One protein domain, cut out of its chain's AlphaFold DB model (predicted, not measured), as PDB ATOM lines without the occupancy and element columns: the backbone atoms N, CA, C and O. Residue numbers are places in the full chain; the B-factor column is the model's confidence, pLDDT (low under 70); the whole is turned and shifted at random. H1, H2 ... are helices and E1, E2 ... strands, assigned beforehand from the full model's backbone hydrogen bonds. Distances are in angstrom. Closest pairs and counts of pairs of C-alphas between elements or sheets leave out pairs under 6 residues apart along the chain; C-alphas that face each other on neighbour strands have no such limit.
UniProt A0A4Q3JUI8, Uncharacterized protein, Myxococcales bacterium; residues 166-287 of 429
ATOM      1  N   ASP A 166     -31.814  32.410 -54.006       65.25
ATOM      2  CA  ASP A 166     -31.318  32.410 -55.375       65.25
ATOM      3  C   ASP A 166     -31.773  33.680 -56.082       65.25
ATOM      4  O   ASP A 166     -32.964  33.966 -56.181       65.25
ATOM      5  N   LEU A 167     -30.814  34.452 -56.594       59.16
ATOM      6  CA  LEU A 167     -31.112  35.644 -57.375       59.16
ATOM      7  C   LEU A 167     -31.793  35.313 -58.714       59.16
ATOM      8  O   LEU A 167     -32.497  36.161 -59.265       59.16
ATOM      9  N   SER A 168     -31.631  34.086 -59.219       60.72
ATOM     10  CA  SER A 168     -32.338  33.602 -60.404       60.72
ATOM     11  C   SER A 168     -33.844  33.479 -60.135       60.72
ATOM     12  O   SER A 168     -34.645  34.023 -60.899       60.72
ATOM     13  N   GLU A 169     -34.244  32.926 -58.985       62.34
ATOM     14  CA  GLU A 169     -35.625  32.980 -58.483       62.34
ATOM     15  C   GLU A 169     -36.010  34.390 -58.022       62.34
ATOM     16  O   GLU A 169     -37.165  34.813 -58.163       62.34
ATOM     17  N   ALA A 170     -35.038  35.175 -57.552       63.59
ATOM     18  CA  ALA A 170     -35.270  36.570 -57.237       63.59
ATOM     19  C   ALA A 170     -35.693  37.352 -58.475       63.59
ATOM     20  O   ALA A 170     -36.429  38.306 -58.313       63.59
ATOM     21  N   SER A 171     -35.341  36.970 -59.706       69.81
ATOM     22  CA  SER A 171     -35.878  37.656 -60.888       69.81
ATOM     23  C   SER A 171     -37.415  37.603 -60.934       69.81
ATOM     24  O   SER A 171     -38.057  38.641 -61.100       69.81
ATOM     25  N   ALA A 172     -38.015  36.437 -60.663       73.94
ATOM     26  CA  ALA A 172     -39.463  36.280 -60.536       73.94
ATOM     27  C   ALA A 172     -39.998  37.017 -59.298       73.94
ATOM     28  O   ALA A 172     -41.031  37.687 -59.366       73.94
ATOM     29  N   CYS A 173     -39.261  36.957 -58.187       73.50
ATOM     30  CA  CYS A 173     -39.638  37.632 -56.950       73.50
ATOM     31  C   CYS A 173     -39.660  39.164 -57.071       73.50
ATOM     32  O   CYS A 173     -40.583  39.839 -56.614       73.50
ATOM     33  N   LEU A 174     -38.633  39.709 -57.717       80.06
ATOM     34  CA  LEU A 174     -38.414  41.124 -57.966       80.06
ATOM     35  C   LEU A 174     -39.350  41.631 -59.064       80.06
ATOM     36  O   LEU A 174     -39.742  42.792 -59.007       80.06
ATOM     37  N   ALA A 175     -39.747  40.789 -60.023       82.94
ATOM     38  CA  ALA A 175     -40.724  41.154 -61.048       82.94
ATOM     39  C   ALA A 175     -42.119  41.433 -60.464       82.94
ATOM     40  O   ALA A 175     -42.854  42.252 -61.008       82.94
ATOM     41  N   GLN A 176     -42.477  40.789 -59.348       83.06
ATOM     42  CA  GLN A 176     -43.773  40.960 -58.675       83.06
ATOM     43  C   GLN A 176     -43.735  41.955 -57.506       83.06
ATOM     44  O   GLN A 176     -44.710  42.082 -56.762       83.06
ATOM     45  N   ARG A 177     -42.619  42.668 -57.312       89.06
ATOM     46  CA  ARG A 177     -42.489  43.594 -56.187       89.06
ATOM     47  C   ARG A 177     -43.375  44.823 -56.374       89.06
ATOM     48  O   ARG A 177     -43.444  45.417 -57.447       89.06
ATOM     49  N   THR A 178     -43.985  45.257 -55.284       91.12
ATOM     50  CA  THR A 178     -44.703  46.525 -55.202       91.12
ATOM     51  C   THR A 178     -43.794  47.563 -54.560       91.12
ATOM     52  O   THR A 178     -43.244  47.339 -53.481       91.12
ATOM     53  N   ALA A 179     -43.600  48.696 -55.236       92.12
ATOM     54  CA  ALA A 179     -42.860  49.821 -54.680       92.12
ATOM     55  C   ALA A 179     -43.668  50.498 -53.565       92.12
ATOM     56  O   ALA A 179     -44.860  50.752 -53.728       92.12
ATOM     57  N   VAL A 180     -42.998  50.832 -52.464       90.62
ATOM     58  CA  VAL A 180     -43.524  51.723 -51.427       90.62
ATOM     59  C   VAL A 180     -43.186  53.149 -51.853       90.62
ATOM     60  O   VAL A 180     -42.016  53.450 -52.108       90.62
ATOM     61  N   LYS A 181     -44.172  54.045 -51.969       87.94
ATOM     62  CA  LYS A 181     -43.889  55.432 -52.361       87.94
ATOM     63  C   LYS A 181     -43.215  56.151 -51.202       87.94
ATOM     64  O   LYS A 181     -43.817  56.393 -50.161       87.94
ATOM     65  N   LEU A 182     -41.959  56.532 -51.390       84.06
ATOM     66  CA  LEU A 182     -41.202  57.281 -50.394       84.06
ATOM     67  C   LEU A 182     -41.358  58.797 -50.616       84.06
ATOM     68  O   LEU A 182     -41.319  59.239 -51.766       84.06
ATOM     69  N   PRO A 183     -41.506  59.616 -49.558       77.50
ATOM     70  CA  PRO A 183     -41.858  59.249 -48.181       77.50
ATOM     71  C   PRO A 183     -43.376  59.055 -47.970       77.50
ATOM     72  O   PRO A 183     -43.788  58.721 -46.868       77.50
ATOM     73  N   GLY A 184     -44.210  59.299 -48.991       76.31
ATOM     74  CA  GLY A 184     -45.664  59.475 -48.843       76.31
ATOM     75  C   GLY A 184     -46.458  58.282 -48.292       76.31
ATOM     76  O   GLY A 184     -47.464  58.504 -47.628       76.31
ATOM     77  N   ASP A 185     -46.006  57.048 -48.522       81.75
ATOM     78  CA  ASP A 185     -46.644  55.829 -48.001       81.75
ATOM     79  C   ASP A 185     -46.083  55.411 -46.625       81.75
ATOM     80  O   ASP A 185     -46.549  54.431 -46.040       81.75
ATOM     81  N   LEU A 186     -45.083  56.131 -46.098       84.94
ATOM     82  CA  LEU A 186     -44.514  55.871 -44.780       84.94
ATOM     83  C   LEU A 186     -45.165  56.755 -43.718       84.94
ATOM     84  O   LEU A 186     -45.011  57.977 -43.705       84.94
ATOM     85  N   VAL A 187     -45.814  56.115 -42.750       77.12
ATOM     86  CA  VAL A 187     -46.162  56.774 -41.489       77.12
ATOM     87  C   VAL A 187     -44.873  56.913 -40.692       77.12
ATOM     88  O   VAL A 187     -44.183  55.913 -40.508       77.12
ATOM     89  N   THR A 188     -44.538  58.136 -40.274       70.75
ATOM     90  CA  THR A 188     -43.189  58.488 -39.805       70.75
ATOM     91  C   THR A 188     -43.099  58.993 -38.366       70.75
ATOM     92  O   THR A 188     -42.011  58.968 -37.801       70.75
ATOM     93  N   GLU A 189     -44.201  59.378 -37.721       69.81
ATOM     94  CA  GLU A 189     -44.152  59.970 -36.379       69.81
ATOM     95  C   GLU A 189     -45.125  59.274 -35.423       69.81
ATOM     96  O   GLU A 189     -46.336  59.257 -35.642       69.81
ATOM     97  N   VAL A 190     -44.577  58.678 -34.360       69.62
ATOM     98  CA  VAL A 190     -45.355  58.037 -33.282       69.62
ATOM     99  C   VAL A 190     -45.272  58.853 -31.992       69.62
ATOM    100  O   VAL A 190     -46.180  58.793 -31.165       69.62
ATOM    101  N   SER A 191     -44.206  59.638 -31.805       75.38
ATOM    102  CA  SER A 191     -44.005  60.525 -30.653       75.38
ATOM    103  C   SER A 191     -42.970  61.612 -30.973       75.38
ATOM    104  O   SER A 191     -42.107  61.382 -31.824       75.38
ATOM    105  N   PRO A 192     -42.994  62.770 -30.278       78.69
ATOM    106  CA  PRO A 192     -41.994  63.816 -30.463       78.69
ATOM    107  C   PRO A 192     -40.574  63.266 -30.289       78.69
ATOM    108  O   PRO A 192     -40.219  62.764 -29.224       78.69
ATOM    109  N   GLY A 193     -39.765  63.347 -31.346       75.00
ATOM    110  CA  GLY A 193     -38.377  62.874 -31.342       75.00
ATOM    111  C   GLY A 193     -38.181  61.379 -31.621       75.00
ATOM    112  O   GLY A 193     -37.035  60.945 -31.696       75.00
ATOM    113  N   GLN A 194     -39.250  60.601 -31.832       80.94
ATOM    114  CA  GLN A 194     -39.154  59.205 -32.260       80.94
ATOM    115  C   GLN A 194     -39.787  59.017 -33.642       80.94
ATOM    116  O   GLN A 194     -41.010  59.041 -33.806       80.94
ATOM    117  N   PHE A 195     -38.921  58.799 -34.632       84.00
ATOM    118  CA  PHE A 195     -39.311  58.451 -35.993       84.00
ATOM    119  C   PHE A 195     -39.398  56.932 -36.132       84.00
ATOM    120  O   PHE A 195     -38.425  56.231 -35.862       84.00
ATOM    121  N   THR A 196     -40.541  56.427 -36.582       90.62
ATOM    122  CA  THR A 196     -40.707  55.011 -36.943       90.62
ATOM    123  C   THR A 196     -41.277  54.949 -38.341       90.62
ATOM    124  O   THR A 196     -42.252  55.642 -38.597       90.62
ATOM    125  N   CYS A 197     -40.729  54.118 -39.220       94.06
ATOM    126  CA  CYS A 197     -41.193  54.017 -40.599       94.06
ATOM    127  C   CYS A 197     -42.098  52.797 -40.733       94.06
ATOM    128  O   CYS A 197     -41.621  51.661 -40.662       94.06
ATOM    129  N   ARG A 198     -43.398  53.036 -40.930       94.69
ATOM    130  CA  ARG A 198     -44.400  51.981 -41.103       94.69
ATOM    131  C   ARG A 198     -45.094  52.080 -42.452       94.69
ATOM    132  O   ARG A 198     -45.423  53.181 -42.881       94.69
ATOM    133  N   PHE A 199     -45.373  50.937 -43.070       93.88
ATOM    134  CA  PHE A 199     -46.232  50.844 -44.251       93.88
ATOM    135  C   PHE A 199     -47.154  49.625 -44.165       93.88
ATOM    136  O   PHE A 199     -46.863  48.645 -43.476       93.88
ATOM    137  N   THR A 200     -48.271  49.688 -44.884       92.62
ATOM    138  CA  THR A 200     -49.252  48.601 -44.982       92.62
ATOM    139  C   THR A 200     -49.141  47.987 -46.375       92.62
ATOM    140  O   THR A 200     -49.497  48.662 -47.345       92.62
ATOM    141  N   PRO A 201     -48.653  46.740 -46.519       90.06
ATOM    142  CA  PRO A 201     -48.686  46.042 -47.796       90.06
ATOM    143  C   PRO A 201     -50.119  45.983 -48.335       90.06
ATOM    144  O   PRO A 201     -51.041  45.577 -47.625       90.06
ATOM    145  N   ALA A 202     -50.319  46.388 -49.589       86.25
ATOM    146  CA  ALA A 202     -51.594  46.193 -50.265       86.25
ATOM    147  C   ALA A 202     -51.932  44.690 -50.298       86.25
ATOM    148  O   ALA A 202     -51.034  43.879 -50.558       86.25
ATOM    149  N   PRO A 203     -53.197  44.300 -50.052       77.62
ATOM    150  CA  PRO A 203     -53.604  42.911 -50.190       77.62
ATOM    151  C   PRO A 203     -53.327  42.446 -51.619       77.62
ATOM    152  O   PRO A 203     -53.495  43.215 -52.571       77.62
ATOM    153  N   ALA A 204     -52.923  41.184 -51.778       69.00
ATOM    154  CA  ALA A 204     -52.821  40.587 -53.103       69.00
ATOM    155  C   ALA A 204     -54.163  40.799 -53.824       69.00
ATOM    156  O   ALA A 204     -55.224  40.635 -53.216       69.00
ATOM    157  N   SER A 205     -54.125  41.178 -55.103       63.09
ATOM    158  CA  SER A 205     -55.260  41.662 -55.913       63.09
ATOM    159  C   SER A 205     -56.495  40.738 -55.982       63.09
ATOM    160  O   SER A 205     -57.499  41.108 -56.582       63.09
ATOM    161  N   ALA A 206     -56.451  39.567 -55.344       62.84
ATOM    162  CA  ALA A 206     -57.543  38.612 -55.168       62.84
ATOM    163  C   ALA A 206     -58.225  38.654 -53.777       62.84
ATOM    164  O   ALA A 206     -58.978  37.741 -53.447       62.84
ATOM    165  N   GLY A 207     -57.973  39.669 -52.942       64.62
ATOM    166  CA  GLY A 207     -58.598  39.780 -51.613       64.62
ATOM    167  C   GLY A 207     -58.028  38.817 -50.564       64.62
ATOM    168  O   GLY A 207     -58.679  38.550 -49.556       64.62
ATOM    169  N   GLY A 208     -56.823  38.290 -50.796       66.19
ATOM    170  CA  GLY A 208     -56.109  37.451 -49.835       66.19
ATOM    171  C   GLY A 208     -55.471  38.272 -48.711       66.19
ATOM    172  O   GLY A 208     -54.996  39.388 -48.930       66.19
ATOM    173  N   THR A 209     -55.434  37.705 -47.506       69.19
ATOM    174  CA  THR A 209     -54.609  38.211 -46.402       69.19
ATOM    175  C   THR A 209     -53.135  37.972 -46.715       69.19
ATOM    176  O   THR A 209     -52.758  36.855 -47.067       69.19
ATOM    177  N   VAL A 210     -52.303  39.006 -46.582       73.25
ATOM    178  CA  VAL A 210     -50.847  38.863 -46.683       73.25
ATOM    179  C   VAL A 210     -50.348  38.215 -45.396       73.25
ATOM    180  O   VAL A 210     -50.520  38.786 -44.318       73.25
ATOM    181  N   ASP A 211     -49.757  37.030 -45.503       77.62
ATOM    182  CA  ASP A 211     -49.066  36.403 -44.382       77.62
ATOM    183  C   ASP A 211     -47.705  37.084 -44.187       77.62
ATOM    184  O   ASP A 211     -46.924  37.234 -45.127       77.62
ATOM    185  N   ALA A 212     -47.408  37.505 -42.959       77.75
ATOM    186  CA  ALA A 212     -46.101  38.061 -42.626       77.75
ATOM    187  C   ALA A 212     -44.973  37.042 -42.863       77.75
ATOM    188  O   ALA A 212     -43.851  37.446 -43.163       77.75
ATOM    189  N   GLY A 213     -45.268  35.739 -42.763       76.88
ATOM    190  CA  GLY A 213     -44.309  34.661 -43.006       76.88
ATOM    191  C   GLY A 213     -43.858  34.522 -44.464       76.88
ATOM    192  O   GLY A 213     -42.843  33.880 -44.721       76.88
ATOM    193  N   THR A 214     -44.568  35.132 -45.417       77.31
ATOM    194  CA  THR A 214     -44.236  35.083 -46.854       77.31
ATOM    195  C   THR A 214     -43.824  36.439 -47.423       77.31
ATOM    196  O   THR A 214     -43.484  36.551 -48.600       77.31
ATOM    197  N   LEU A 215     -43.833  37.490 -46.600       86.06
ATOM    198  CA  LEU A 215     -43.466  38.825 -47.040       86.06
ATOM    199  C   LEU A 215     -41.945  38.953 -47.163       86.06
ATOM    200  O   LEU A 215     -41.206  38.707 -46.214       86.06
ATOM    201  N   ASN A 216     -41.483  39.445 -48.310       87.94
ATOM    202  CA  ASN A 216     -40.121  39.949 -48.461       87.94
ATOM    203  C   ASN A 216     -40.142  41.467 -48.580       87.94
ATOM    204  O   ASN A 216     -40.919  42.012 -49.367       87.94
ATOM    205  N   VAL A 217     -39.264  42.145 -47.845       91.50
ATOM    206  CA  VAL A 217     -39.051  43.591 -47.961       91.50
ATOM    207  C   VAL A 217     -37.677  43.824 -48.567       91.50
ATOM    208  O   VAL A 217     -36.703  43.185 -48.181       91.50
ATOM    209  N   PHE A 218     -37.598  44.736 -49.525       92.69
ATOM    210  CA  PHE A 218     -36.404  45.016 -50.302       92.69
ATOM    211  C   PHE A 218     -36.021  46.490 -50.187       92.69
ATOM    212  O   PHE A 218     -36.883  47.362 -50.317       92.69
ATOM    213  N   ALA A 219     -34.728  46.767 -50.037       93.38
ATOM    214  CA  ALA A 219     -34.163  48.109 -50.045       93.38
ATOM    215  C   ALA A 219     -33.112  48.247 -51.150       93.38
ATOM    216  O   ALA A 219     -32.148  47.488 -51.204       93.38
ATOM    217  N   LEU A 220     -33.280  49.235 -52.023       92.12
ATOM    218  CA  LEU A 220     -32.249  49.656 -52.962       92.12
ATOM    219  C   LEU A 220     -31.465  50.815 -52.354       92.12
ATOM    220  O   LEU A 220     -32.060  51.824 -51.964       92.12
ATOM    221  N   TRP A 221     -30.145  50.690 -52.282       91.62
ATOM    222  CA  TRP A 221     -29.294  51.711 -51.679       91.62
ATOM    223  C   TRP A 221     -28.742  52.656 -52.745       91.62
ATOM    224  O   TRP A 221     -28.311  52.238 -53.817       91.62
ATOM    225  N   LYS A 222     -28.720  53.957 -52.449       88.81
ATOM    226  CA  LYS A 222     -28.289  54.997 -53.394       88.81
ATOM    227  C   LYS A 222     -26.805  54.900 -53.764       88.81
ATOM    228  O   LYS A 222     -26.439  55.234 -54.884       88.81
ATOM    229  N   ASN A 223     -25.956  54.440 -52.848       78.12
ATOM    230  CA  ASN A 223     -24.502  54.391 -53.047       78.12
ATOM    231  C   ASN A 223     -23.987  53.026 -53.528       78.12
ATOM    232  O   ASN A 223     -22.779  52.813 -53.557       78.12
ATOM    233  N   GLN A 224     -24.879  52.110 -53.905       79.25
ATOM    234  CA  GLN A 224     -24.469  50.824 -54.462       79.25
ATOM    235  C   GLN A 224     -23.857  50.988 -55.840       79.25
ATOM    236  O   GLN A 224     -24.382  51.740 -56.656       79.25
ATOM    237  N   ALA A 225     -22.776  50.260 -56.113       72.44
ATOM    238  CA  ALA A 225     -22.087  50.356 -57.399       72.44
ATOM    239  C   ALA A 225     -22.988  49.922 -58.566       72.44
ATOM    240  O   ALA A 225     -22.934  50.516 -59.642       72.44
ATOM    241  N   ASP A 226     -23.838  48.915 -58.342       66.38
ATOM    242  CA  ASP A 226     -24.707  48.369 -59.383       66.38
ATOM    243  C   ASP A 226     -26.093  49.036 -59.426       66.38
ATOM    244  O   ASP A 226     -26.735  48.976 -60.463       66.38
ATOM    245  N   GLN A 227     -26.572  49.688 -58.351       71.12
ATOM    246  CA  GLN A 227     -27.914  50.319 -58.209       71.12
ATOM    247  C   GLN A 227     -29.118  49.549 -58.814       71.12
ATOM    248  O   GLN A 227     -30.207  50.106 -58.953       71.12
ATOM    249  N   LYS A 228     -28.969  48.278 -59.190       76.50
ATOM    250  CA  LYS A 228     -29.967  47.509 -59.949       76.50
ATOM    251  C   LYS A 228     -30.623  46.432 -59.109       76.50
ATOM    252  O   LYS A 228     -31.793  46.111 -59.326       76.50
ATOM    253  N   LEU A 229     -29.888  45.887 -58.146       80.94
ATOM    254  CA  LEU A 229     -30.332  44.772 -57.327       80.94
ATOM    255  C   LEU A 229     -30.671  45.273 -55.924       80.94
ATOM    256  O   LEU A 229     -29.772  45.678 -55.191       80.94
ATOM    257  N   PRO A 230     -31.955  45.287 -55.530       86.88
ATOM    258  CA  PRO A 230     -32.300  45.660 -54.174       86.88
ATOM    259  C   PRO A 230     -31.972  44.515 -53.209       86.88
ATOM    260  O   PRO A 230     -32.048  43.332 -53.547       86.88
ATOM    261  N   HIS A 231     -31.656  44.882 -51.977       87.31
ATOM    262  CA  HIS A 231     -31.308  43.965 -50.904       87.31
ATOM    263  C   HIS A 231     -32.544  43.502 -50.176       87.31
ATOM    264  O   HIS A 231     -33.339  44.323 -49.727       87.31
ATOM    265  N   VAL A 232     -32.671  42.191 -50.012       88.31
ATOM    266  CA  VAL A 232     -33.726  41.620 -49.180       88.31
ATOM    267  C   VAL A 232     -33.374  41.829 -47.709       88.31
ATOM    268  O   VAL A 232     -32.339  41.341 -47.236       88.31
ATOM    269  N   LEU A 233     -34.238  42.566 -47.019       91.12
ATOM    270  CA  LEU A 233     -34.171  42.864 -45.597       91.12
ATOM    271  C   LEU A 233     -34.691  41.680 -44.780       91.12
ATOM    272  O   LEU A 233     -35.656  41.019 -45.160       91.12
ATOM    273  N   GLU A 234     -34.076  41.456 -43.628       89.62
ATOM    274  CA  GLU A 234     -34.402  40.331 -42.754       89.62
ATOM    275  C   GLU A 234     -35.695  40.563 -41.976       89.62
ATOM    276  O   GLU A 234     -35.916  41.637 -41.411       89.62
ATOM    277  N   SER A 235     -36.548  39.544 -41.927       89.88
ATOM    278  CA  SER A 235     -37.751  39.570 -41.096       89.88
ATOM    279  C   SER A 235     -37.412  39.383 -39.616       89.88
ATOM    280  O   SER A 235     -36.554  38.580 -39.262       89.88
ATOM    281  N   GLN A 236     -38.108  40.125 -38.755       90.06
ATOM    282  CA  GLN A 236     -37.972  40.148 -37.293       90.06
ATOM    283  C   GLN A 236     -36.551  40.448 -36.782       90.06
ATOM    284  O   GLN A 236     -36.203  40.084 -35.661       90.06
ATOM    285  N   SER A 237     -35.741  41.145 -37.579       90.56
ATOM    286  CA  SER A 237     -34.350  41.471 -37.254       90.56
ATOM    287  C   SER A 237     -34.203  42.933 -36.807       90.56
ATOM    288  O   SER A 237     -34.858  43.813 -37.377       90.56
ATOM    289  N   PRO A 238     -33.309  43.243 -35.842       91.50
ATOM    290  CA  PRO A 238     -32.964  44.623 -35.487       91.50
ATOM    291  C   PRO A 238     -32.293  45.391 -36.639       91.50
ATOM    292  O   PRO A 238     -32.177  46.611 -36.571       91.50
ATOM    293  N   GLU A 239     -31.861  44.697 -37.696       91.00
ATOM    294  CA  GLU A 239     -31.272  45.285 -38.906       91.00
ATOM    295  C   GLU A 239     -32.218  45.281 -40.112       91.00
ATOM    296  O   GLU A 239     -31.834  45.726 -41.194       91.00
ATOM    297  N   GLY A 240     -33.432  44.755 -39.942       93.50
ATOM    298  CA  GLY A 240     -34.378  44.501 -41.018       93.50
ATOM    299  C   GLY A 240     -35.736  45.139 -40.754       93.50
ATOM    300  O   GLY A 240     -35.849  46.350 -40.569       93.50
ATOM    301  N   TRP A 241     -36.793  44.339 -40.773       94.19
ATOM    302  CA  TRP A 241     -38.162  44.800 -40.549       94.19
ATOM    303  C   TRP A 241     -38.901  43.853 -39.606       94.19
ATOM    304  O   TRP A 241     -38.506  42.707 -39.426       94.19
ATOM    305  N   ARG A 242     -39.992  44.318 -39.000       94.12
ATOM    306  CA  ARG A 242     -40.856  43.522 -38.118       94.12
ATOM    307  C   ARG A 242     -42.329  43.780 -38.390       94.12
ATOM    308  O   ARG A 242     -42.699  44.750 -39.053       94.12
ATOM    309  N   THR A 243     -43.176  42.922 -37.836       93.69
ATOM    310  CA  THR A 243     -44.631  43.060 -37.939       93.69
ATOM    311  C   THR A 243     -45.147  43.872 -36.756       93.69
ATOM    312  O   THR A 243     -45.067  43.418 -35.620       93.69
ATOM    313  N   ALA A 244     -45.687  45.066 -37.006       91.50
ATOM    314  CA  ALA A 244     -46.293  45.911 -35.971       91.50
ATOM    315  C   ALA A 244     -47.769  45.566 -35.706       91.50
ATOM    316  O   ALA A 244     -48.275  45.782 -34.609       91.50
ATOM    317  N   SER A 245     -48.466  45.034 -36.711       90.69
ATOM    318  CA  SER A 245     -49.849  44.546 -36.627       90.69
ATOM    319  C   SER A 245     -50.052  43.464 -37.680       90.69
ATOM    320  O   SER A 245     -49.445  43.546 -38.741       90.69
ATOM    321  N   THR A 246     -50.891  42.460 -37.419       88.00
ATOM    322  CA  THR A 246     -51.236  41.399 -38.387       88.00
ATOM    323  C   THR A 246     -52.617  41.580 -39.017       88.00
ATOM    324  O   THR A 246     -52.916  40.939 -40.020       88.00
ATOM    325  N   SER A 247     -53.467  42.458 -38.472       87.19
ATOM    326  CA  SER A 247     -54.816  42.708 -38.992       87.19
ATOM    327  C   SER A 247     -55.224  44.182 -38.814       87.19
ATOM    328  O   SER A 247     -55.722  44.553 -37.750       87.19
ATOM    329  N   PRO A 248     -55.000  45.049 -39.826       87.75
ATOM    330  CA  PRO A 248     -54.278  44.775 -41.075       87.75
ATOM    331  C   PRO A 248     -52.779  44.540 -40.834       87.75
ATOM    332  O   PRO A 248     -52.246  44.947 -39.794       87.75
ATOM    333  N   LEU A 249     -52.105  43.894 -41.792       89.81
ATOM    334  CA  LEU A 249     -50.653  43.719 -41.753       89.81
ATOM    335  C   LEU A 249     -49.963  45.088 -41.831       89.81
ATOM    336  O   LEU A 249     -50.102  45.793 -42.825       89.81
ATOM    337  N   VAL A 250     -49.204  45.448 -40.800       92.56
ATOM    338  CA  VAL A 250     -48.378  46.659 -40.762       92.56
ATOM    339  C   VAL A 250     -46.931  46.238 -40.591       92.56
ATOM    340  O   VAL A 250     -46.582  45.564 -39.620       92.56
ATOM    341  N   VAL A 251     -46.098  46.660 -41.533       94.38
ATOM    342  CA  VAL A 251     -44.654  46.447 -41.519       94.38
ATOM    343  C   VAL A 251     -43.995  47.660 -40.894       94.38
ATOM    344  O   VAL A 251     -44.313  48.793 -41.249       94.38
ATOM    345  N   GLU A 252     -43.062  47.422 -39.986       95.06
ATOM    346  CA  GLU A 252     -42.235  48.446 -39.364       95.06
ATOM    347  C   GLU A 252     -40.769  48.176 -39.686       95.06
ATOM    348  O   GLU A 252     -40.255  47.091 -39.417       95.06
ATOM    349  N   LEU A 253     -40.100  49.160 -40.281       95.06
ATOM    350  CA  LEU A 253     -38.662  49.086 -40.511       95.06
ATOM    351  C   LEU A 253     -37.913  49.263 -39.195       95.06
ATOM    352  O   LEU A 253     -38.334  50.046 -38.341       95.06
ATOM    353  N   ALA A 254     -36.765  48.601 -39.072       94.12
ATOM    354  CA  ALA A 254     -35.828  48.905 -38.013       94.12
ATOM    355  C   ALA A 254     -35.469  50.396 -38.022       94.12
ATOM    356  O   ALA A 254     -35.336  51.043 -39.063       94.12
ATOM    357  N   ASP A 255     -35.274  50.919 -36.828       92.69
ATOM    358  CA  ASP A 255     -34.964  52.305 -36.525       92.69
ATOM    359  C   ASP A 255     -33.882  52.927 -37.435       92.69
ATOM    360  O   ASP A 255     -34.088  53.994 -38.017       92.69
ATOM    361  N   GLY A 256     -32.752  52.241 -37.632       91.69
ATOM    362  CA  GLY A 256     -31.680  52.742 -38.498       91.69
ATOM    363  C   GLY A 256     -31.976  52.643 -40.000       91.69
ATOM    364  O   GLY A 256     -31.471  53.457 -40.778       91.69
ATOM    365  N   LEU A 257     -32.855  51.726 -40.422       93.44
ATOM    366  CA  LEU A 257     -33.376  51.717 -41.791       93.44
ATOM    367  C   LEU A 257     -34.354  52.869 -42.014       93.44
ATOM    368  O   LEU A 257     -34.355  53.463 -43.089       93.44
ATOM    369  N   CYS A 258     -35.156  53.222 -41.007       93.56
ATOM    370  CA  CYS A 258     -36.024  54.392 -41.086       93.56
ATOM    371  C   CYS A 258     -35.212  55.685 -41.243       93.56
ATOM    372  O   CYS A 258     -35.517  56.503 -42.112       93.56
ATOM    373  N   ASP A 259     -34.123  55.826 -40.480       91.31
ATOM    374  CA  ASP A 259     -33.172  56.922 -40.676       91.31
ATOM    375  C   ASP A 259     -32.565  56.884 -42.085       91.31
ATOM    376  O   ASP A 259     -32.503  57.908 -42.756       91.31
ATOM    377  N   ALA A 260     -32.187  55.703 -42.588       92.12
ATOM    378  CA  ALA A 260     -31.661  55.560 -43.944       92.12
ATOM    379  C   ALA A 260     -32.662  55.985 -45.034       92.12
ATOM    380  O   ALA A 260     -32.249  56.557 -46.046       92.12
ATOM    381  N   VAL A 261     -33.962  55.741 -44.842       92.69
ATOM    382  CA  VAL A 261     -35.008  56.262 -45.732       92.69
ATOM    383  C   VAL A 261     -35.102  57.784 -45.625       92.69
ATOM    384  O   VAL A 261     -35.069  58.466 -46.649       92.69
ATOM    385  N   ARG A 262     -35.187  58.324 -44.403       90.94
ATOM    386  CA  ARG A 262     -35.287  59.772 -44.152       90.94
ATOM    387  C   ARG A 262     -34.112  60.537 -44.759       90.94
ATOM    388  O   ARG A 262     -34.309  61.571 -45.390       90.94
ATOM    389  N   ASP A 263     -32.908  60.005 -44.600       90.38
ATOM    390  CA  ASP A 263     -31.665  60.625 -45.053       90.38
ATOM    391  C   ASP A 263     -31.408  60.374 -46.559       90.38
ATOM    392  O   ASP A 263     -30.390  60.798 -47.109       90.38
ATOM    393  N   GLY A 264     -32.317  59.671 -47.252       91.12
ATOM    394  CA  GLY A 264     -32.232  59.397 -48.688       91.12
ATOM    395  C   GLY A 264     -31.128  58.412 -49.085       91.12
ATOM    396  O   GLY A 264     -30.699  58.403 -50.244       91.12
ATOM    397  N   ARG A 265     -30.646  57.591 -48.139       91.50
ATOM    398  CA  ARG A 265     -29.684  56.505 -48.395       91.50
ATOM    399  C   ARG A 265     -30.352  55.300 -49.056       91.50
ATOM    400  O   ARG A 265     -29.711  54.632 -49.867       91.50
ATOM    401  N   ILE A 266     -31.627  55.054 -48.755       93.62
ATOM    402  CA  ILE A 266     -32.472  54.086 -49.465       93.62
ATOM    403  C   ILE A 266     -33.233  54.838 -50.559       93.62
ATOM    404  O   ILE A 266     -34.030  55.726 -50.268       93.62
ATOM    405  N   SER A 267     -32.967  54.500 -51.820       92.25
ATOM    406  CA  SER A 267     -33.571  55.138 -52.998       92.25
ATOM    407  C   SER A 267     -34.906  54.508 -53.398       92.25
ATOM    408  O   SER A 267     -35.760  55.187 -53.965       92.25
ATOM    409  N   LEU A 268     -35.098  53.223 -53.092       93.38
ATOM    410  CA  LEU A 268     -36.345  52.499 -53.313       93.38
ATOM    411  C   LEU A 268     -36.569  51.500 -52.179       93.38
ATOM    412  O   LEU A 268     -35.708  50.668 -51.899       93.38
ATOM    413  N   LEU A 269     -37.757  51.543 -51.587       94.88
ATOM    414  CA  LEU A 269     -38.275  50.483 -50.733       94.88
ATOM    415  C   LEU A 269     -39.367  49.747 -51.512       94.88
ATOM    416  O   LEU A 269     -40.198  50.370 -52.174       94.88
ATOM    417  N   SER A 270     -39.364  48.424 -51.472       93.56
ATOM    418  CA  SER A 270     -40.400  47.613 -52.114       93.56
ATOM    419  C   SER A 270     -40.670  46.354 -51.310       93.56
ATOM    420  O   SER A 270     -39.886  45.998 -50.435       93.56
ATOM    421  N   TYR A 271     -41.779  45.681 -51.582       92.44
ATOM    422  CA  TYR A 271     -42.103  44.404 -50.958       92.44
ATOM    423  C   TYR A 271     -42.692  43.433 -51.980       92.44
ATOM    424  O   TYR A 271     -43.211  43.852 -53.013       92.44
ATOM    425  N   SER A 272     -42.624  42.136 -51.699       88.44
ATOM    426  CA  SER A 272     -43.274  41.093 -52.495       88.44
ATOM    427  C   SER A 272     -44.084  40.186 -51.582       88.44
ATOM    428  O   SER A 272     -43.595  39.765 -50.536       88.44
ATOM    429  N   THR A 273     -45.322  39.913 -51.992       82.75
ATOM    430  CA  THR A 273     -46.241  38.948 -51.363       82.75
ATOM    431  C   THR A 273     -46.401  37.693 -52.228       82.75
ATOM    432  O   THR A 273     -47.352  36.935 -52.044       82.75
ATOM    433  N   GLY A 274     -45.558  37.548 -53.258       72.00
ATOM    434  CA  GLY A 274     -45.560  36.412 -54.171       72.00
ATOM    435  C   GLY A 274     -45.044  35.127 -53.508       72.00
ATOM    436  O   GLY A 274     -44.742  35.122 -52.318       72.00
ATOM    437  N   PRO A 275     -44.902  34.030 -54.268       63.66
ATOM    438  CA  PRO A 275     -44.541  32.707 -53.742       63.66
ATOM    439  C   PRO A 275     -43.094  32.587 -53.223       63.66
ATOM    440  O   PRO A 275     -42.638  31.479 -52.960       63.66
ATOM    441  N   CYS A 276     -42.350  33.686 -53.099       66.12
ATOM    442  CA  CYS A 276     -40.986  33.631 -52.588       66.12
ATOM    443  C   CYS A 276     -41.016  33.369 -51.079       66.12
ATOM    444  O   CYS A 276     -41.746  34.044 -50.352       66.12
ATOM    445  N   ALA A 277     -40.175  32.456 -50.595       61.12
ATOM    446  CA  ALA A 277     -39.942  32.316 -49.161       61.12
ATOM    447  C   ALA A 277     -39.427  33.645 -48.576       61.12
ATOM    448  O   ALA A 277     -38.620  34.332 -49.213       61.12
ATOM    449  N   ALA A 278     -39.898  34.029 -47.386       61.94
ATOM    450  CA  ALA A 278     -39.360  35.190 -46.688       61.94
ATOM    451  C   ALA A 278     -37.891  34.941 -46.326       61.94
ATOM    452  O   ALA A 278     -37.555  33.910 -45.740       61.94
ATOM    453  N   LYS A 279     -37.008  35.890 -46.648       66.12
ATOM    454  CA  LYS A 279     -35.621  35.835 -46.191       66.12
ATOM    455  C   LYS A 279     -35.574  36.100 -44.687       66.12
ATOM    456  O   LYS A 279     -35.976  37.163 -44.205       66.12
ATOM    457  N   ILE A 280     -35.016  35.143 -43.962       64.50
ATOM    458  CA  ILE A 280     -34.629  35.294 -42.561       64.50
ATOM    459  C   ILE A 280     -33.113  35.473 -42.467       64.50
ATOM    460  O   ILE A 280     -32.394  35.278 -43.449       64.50
ATOM    461  N   GLU A 281     -32.614  35.845 -41.290       61.12
ATOM    462  CA  GLU A 281     -31.174  36.029 -41.040       61.12
ATOM    463  C   GLU A 281     -30.331  34.786 -41.389       61.12
ATOM    464  O   GLU A 281     -29.156  34.881 -41.757       61.12
ATOM    465  N   ASP A 282     -30.956  33.608 -41.349       55.47
ATOM    466  CA  ASP A 282     -30.326  32.331 -41.666       55.47
ATOM    467  C   ASP A 282     -30.279  31.997 -43.169       55.47
ATOM    468  O   ASP A 282     -29.606  31.039 -43.549       55.47
ATOM    469  N   THR A 283     -30.930  32.780 -44.039       61.16
ATOM    470  CA  THR A 283     -30.969  32.530 -45.488       61.16
ATOM    471  C   THR A 283     -29.939  33.408 -46.220       61.16
ATOM    472  O   THR A 283     -30.204  34.587 -46.488       61.16
ATOM    473  N   PRO A 284     -28.748  32.887 -46.575       58.78
ATOM    474  CA  PRO A 284     -27.750  33.653 -47.330       58.78
ATOM    475  C   PRO A 284     -28.264  34.001 -48.733       58.78
ATOM    476  O   PRO A 284     -29.091  33.283 -49.284       58.78
ATOM    477  N   LEU A 285     -27.749  35.066 -49.351       60.84
ATOM    478  CA  LEU A 285     -27.951  35.299 -50.788       60.84
ATOM    479  C   LEU A 285     -27.066  34.321 -51.570       60.84
ATOM    480  O   LEU A 285     -25.878  34.205 -51.258       60.84
ATOM    481  N   CYS A 286     -27.602  33.641 -52.587       61.78
ATOM    482  CA  CYS A 286     -26.731  32.905 -53.498       61.78
ATOM    483  C   CYS A 286     -25.884  33.933 -54.258       61.78
ATOM    484  O   CYS A 286     -26.433  34.845 -54.884       61.78
ATOM    485  N   GLN A 287     -24.555  33.805 -54.228       54.47
ATOM    486  CA  GLN A 287     -23.765  34.505 -55.233       54.47
ATOM    487  C   GLN A 287     -24.131  33.901 -56.589       54.47
ATOM    488  O   GLN A 287     -24.126  32.672 -56.709       54.47
TER     489      GLN A 287
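Overview. This is residues 166 to 287 of the 429 residues of an uncharacterized protein of Myxococcales bacterium (UniProt A0A4Q3JUI8). Two small four-stranded sheets stand at an angle to each other with helix H2 wedged between them, packing on both, while helix H1 covers the opposite face of the first sheet. H1 lies at one end of the longest axis, and the hairpin of E2 and E3, part of a strongly twisted second sheet, reaches to the other end. The printed part has 122 residues, with two named helices and eight named strands in the order H1 E1 E2 E3 E4 E5 E6 E7 H2 E8; the class is mixed, helices and strands, with under half of the residues, 58, in named elements. One sheet runs E1 E8 E4 E5, antiparallel from E8 to E5 with E1 meeting E8 only at a point, and the other runs E2 E3 E7 E6, antiparallel throughout. The whole is compact, with a radius of gyration of the C-alphas of 13.8 A and spans of 43 by 38 by 26 A.

Arrangement. H1, residues 167 to 175, is on the sheet of E1, residues 178 to 180, E8, residues 266 to 272, E4, residues 216 to 221, and E5, residues 231 to 233. Its height over the sheet is 10.3 A, and it runs across the strands, at 90 degrees to E4 on the local plane. It lies only just over E8 and E4, with 3 of its C-alphas falling on each; its closest C-alphas to E8 are those of Cys 173 and Ser 272, 6.7 A apart. E1 and E8 meet only at a point, where C-alphas 179 and 270 face each other at 4.2 A. E2, residues 187 to 191, and E3, residues 194 to 199, form an antiparallel hairpin at 147 degrees, with N 187 and O 198 within hydrogen-bond range at 3.0 A. E3 is also the antiparallel neighbour of E7, residues 249 to 253, with N 251 and O 199 at 2.9 A; this pairing is staggered, since E3 pairs with E2 over residues 194 to 198 and with E7 over 198 to 199. E8 and E4 are antiparallel at 162 degrees, with N 218 and O 270 at 2.8 A. E4 and E5 form a hairpin at 132 degrees, with N 219 and O 231 at 2.8 A. E6, residues 241 to 246, forms a hairpin with E7 at 156 degrees, with N 242 and O 252 at 2.8 A. Between the two sheets, the closest C-alphas of E5 and E6 are those of Leu 233 and Trp 241, 6.7 A apart. H2, residues 255 to 262, is on both sheets: it lies over E3 at a height of 7.2 A, and over E4 at 9.8 A, on the face opposite to H1. The closest C-alphas of E3 and H2 are those of Cys 197 and Cys 258, 5.2 A apart. Every O i to N i+4 pair of H2 is within hydrogen-bond range, and 4 of 5 in H1.

Along the chain. H1 begins at C-alpha 167, at (-31.112, 35.644, -57.375), and measures 11.7 A from first to last C-alpha. E3 measures 16.2 A, E4 16.3 A, E6 13.7 A and E7 13.2 A. H2 measures 10.7 A and begins at C-alpha 255, at (-34.964, 52.305, -36.525). E8, the longest strand, measures 17.2 A and ends at C-alpha 272, at (-43.274, 41.093, -52.495).

Size, cuts and confidence. The C-alphas farthest apart are those of Ser 168 and Pro 192, 43.6 A. The printed part has no cut. The link from E3 to E4, residues 200 to 215, is long, and residues 273 to 287 also hold no named element. The mean pLDDT of the printed part is 81.5; it is under 70 in 28 residues, namely 166 to 171, 189 to 190, 204 to 209, 226 and 275 to 287.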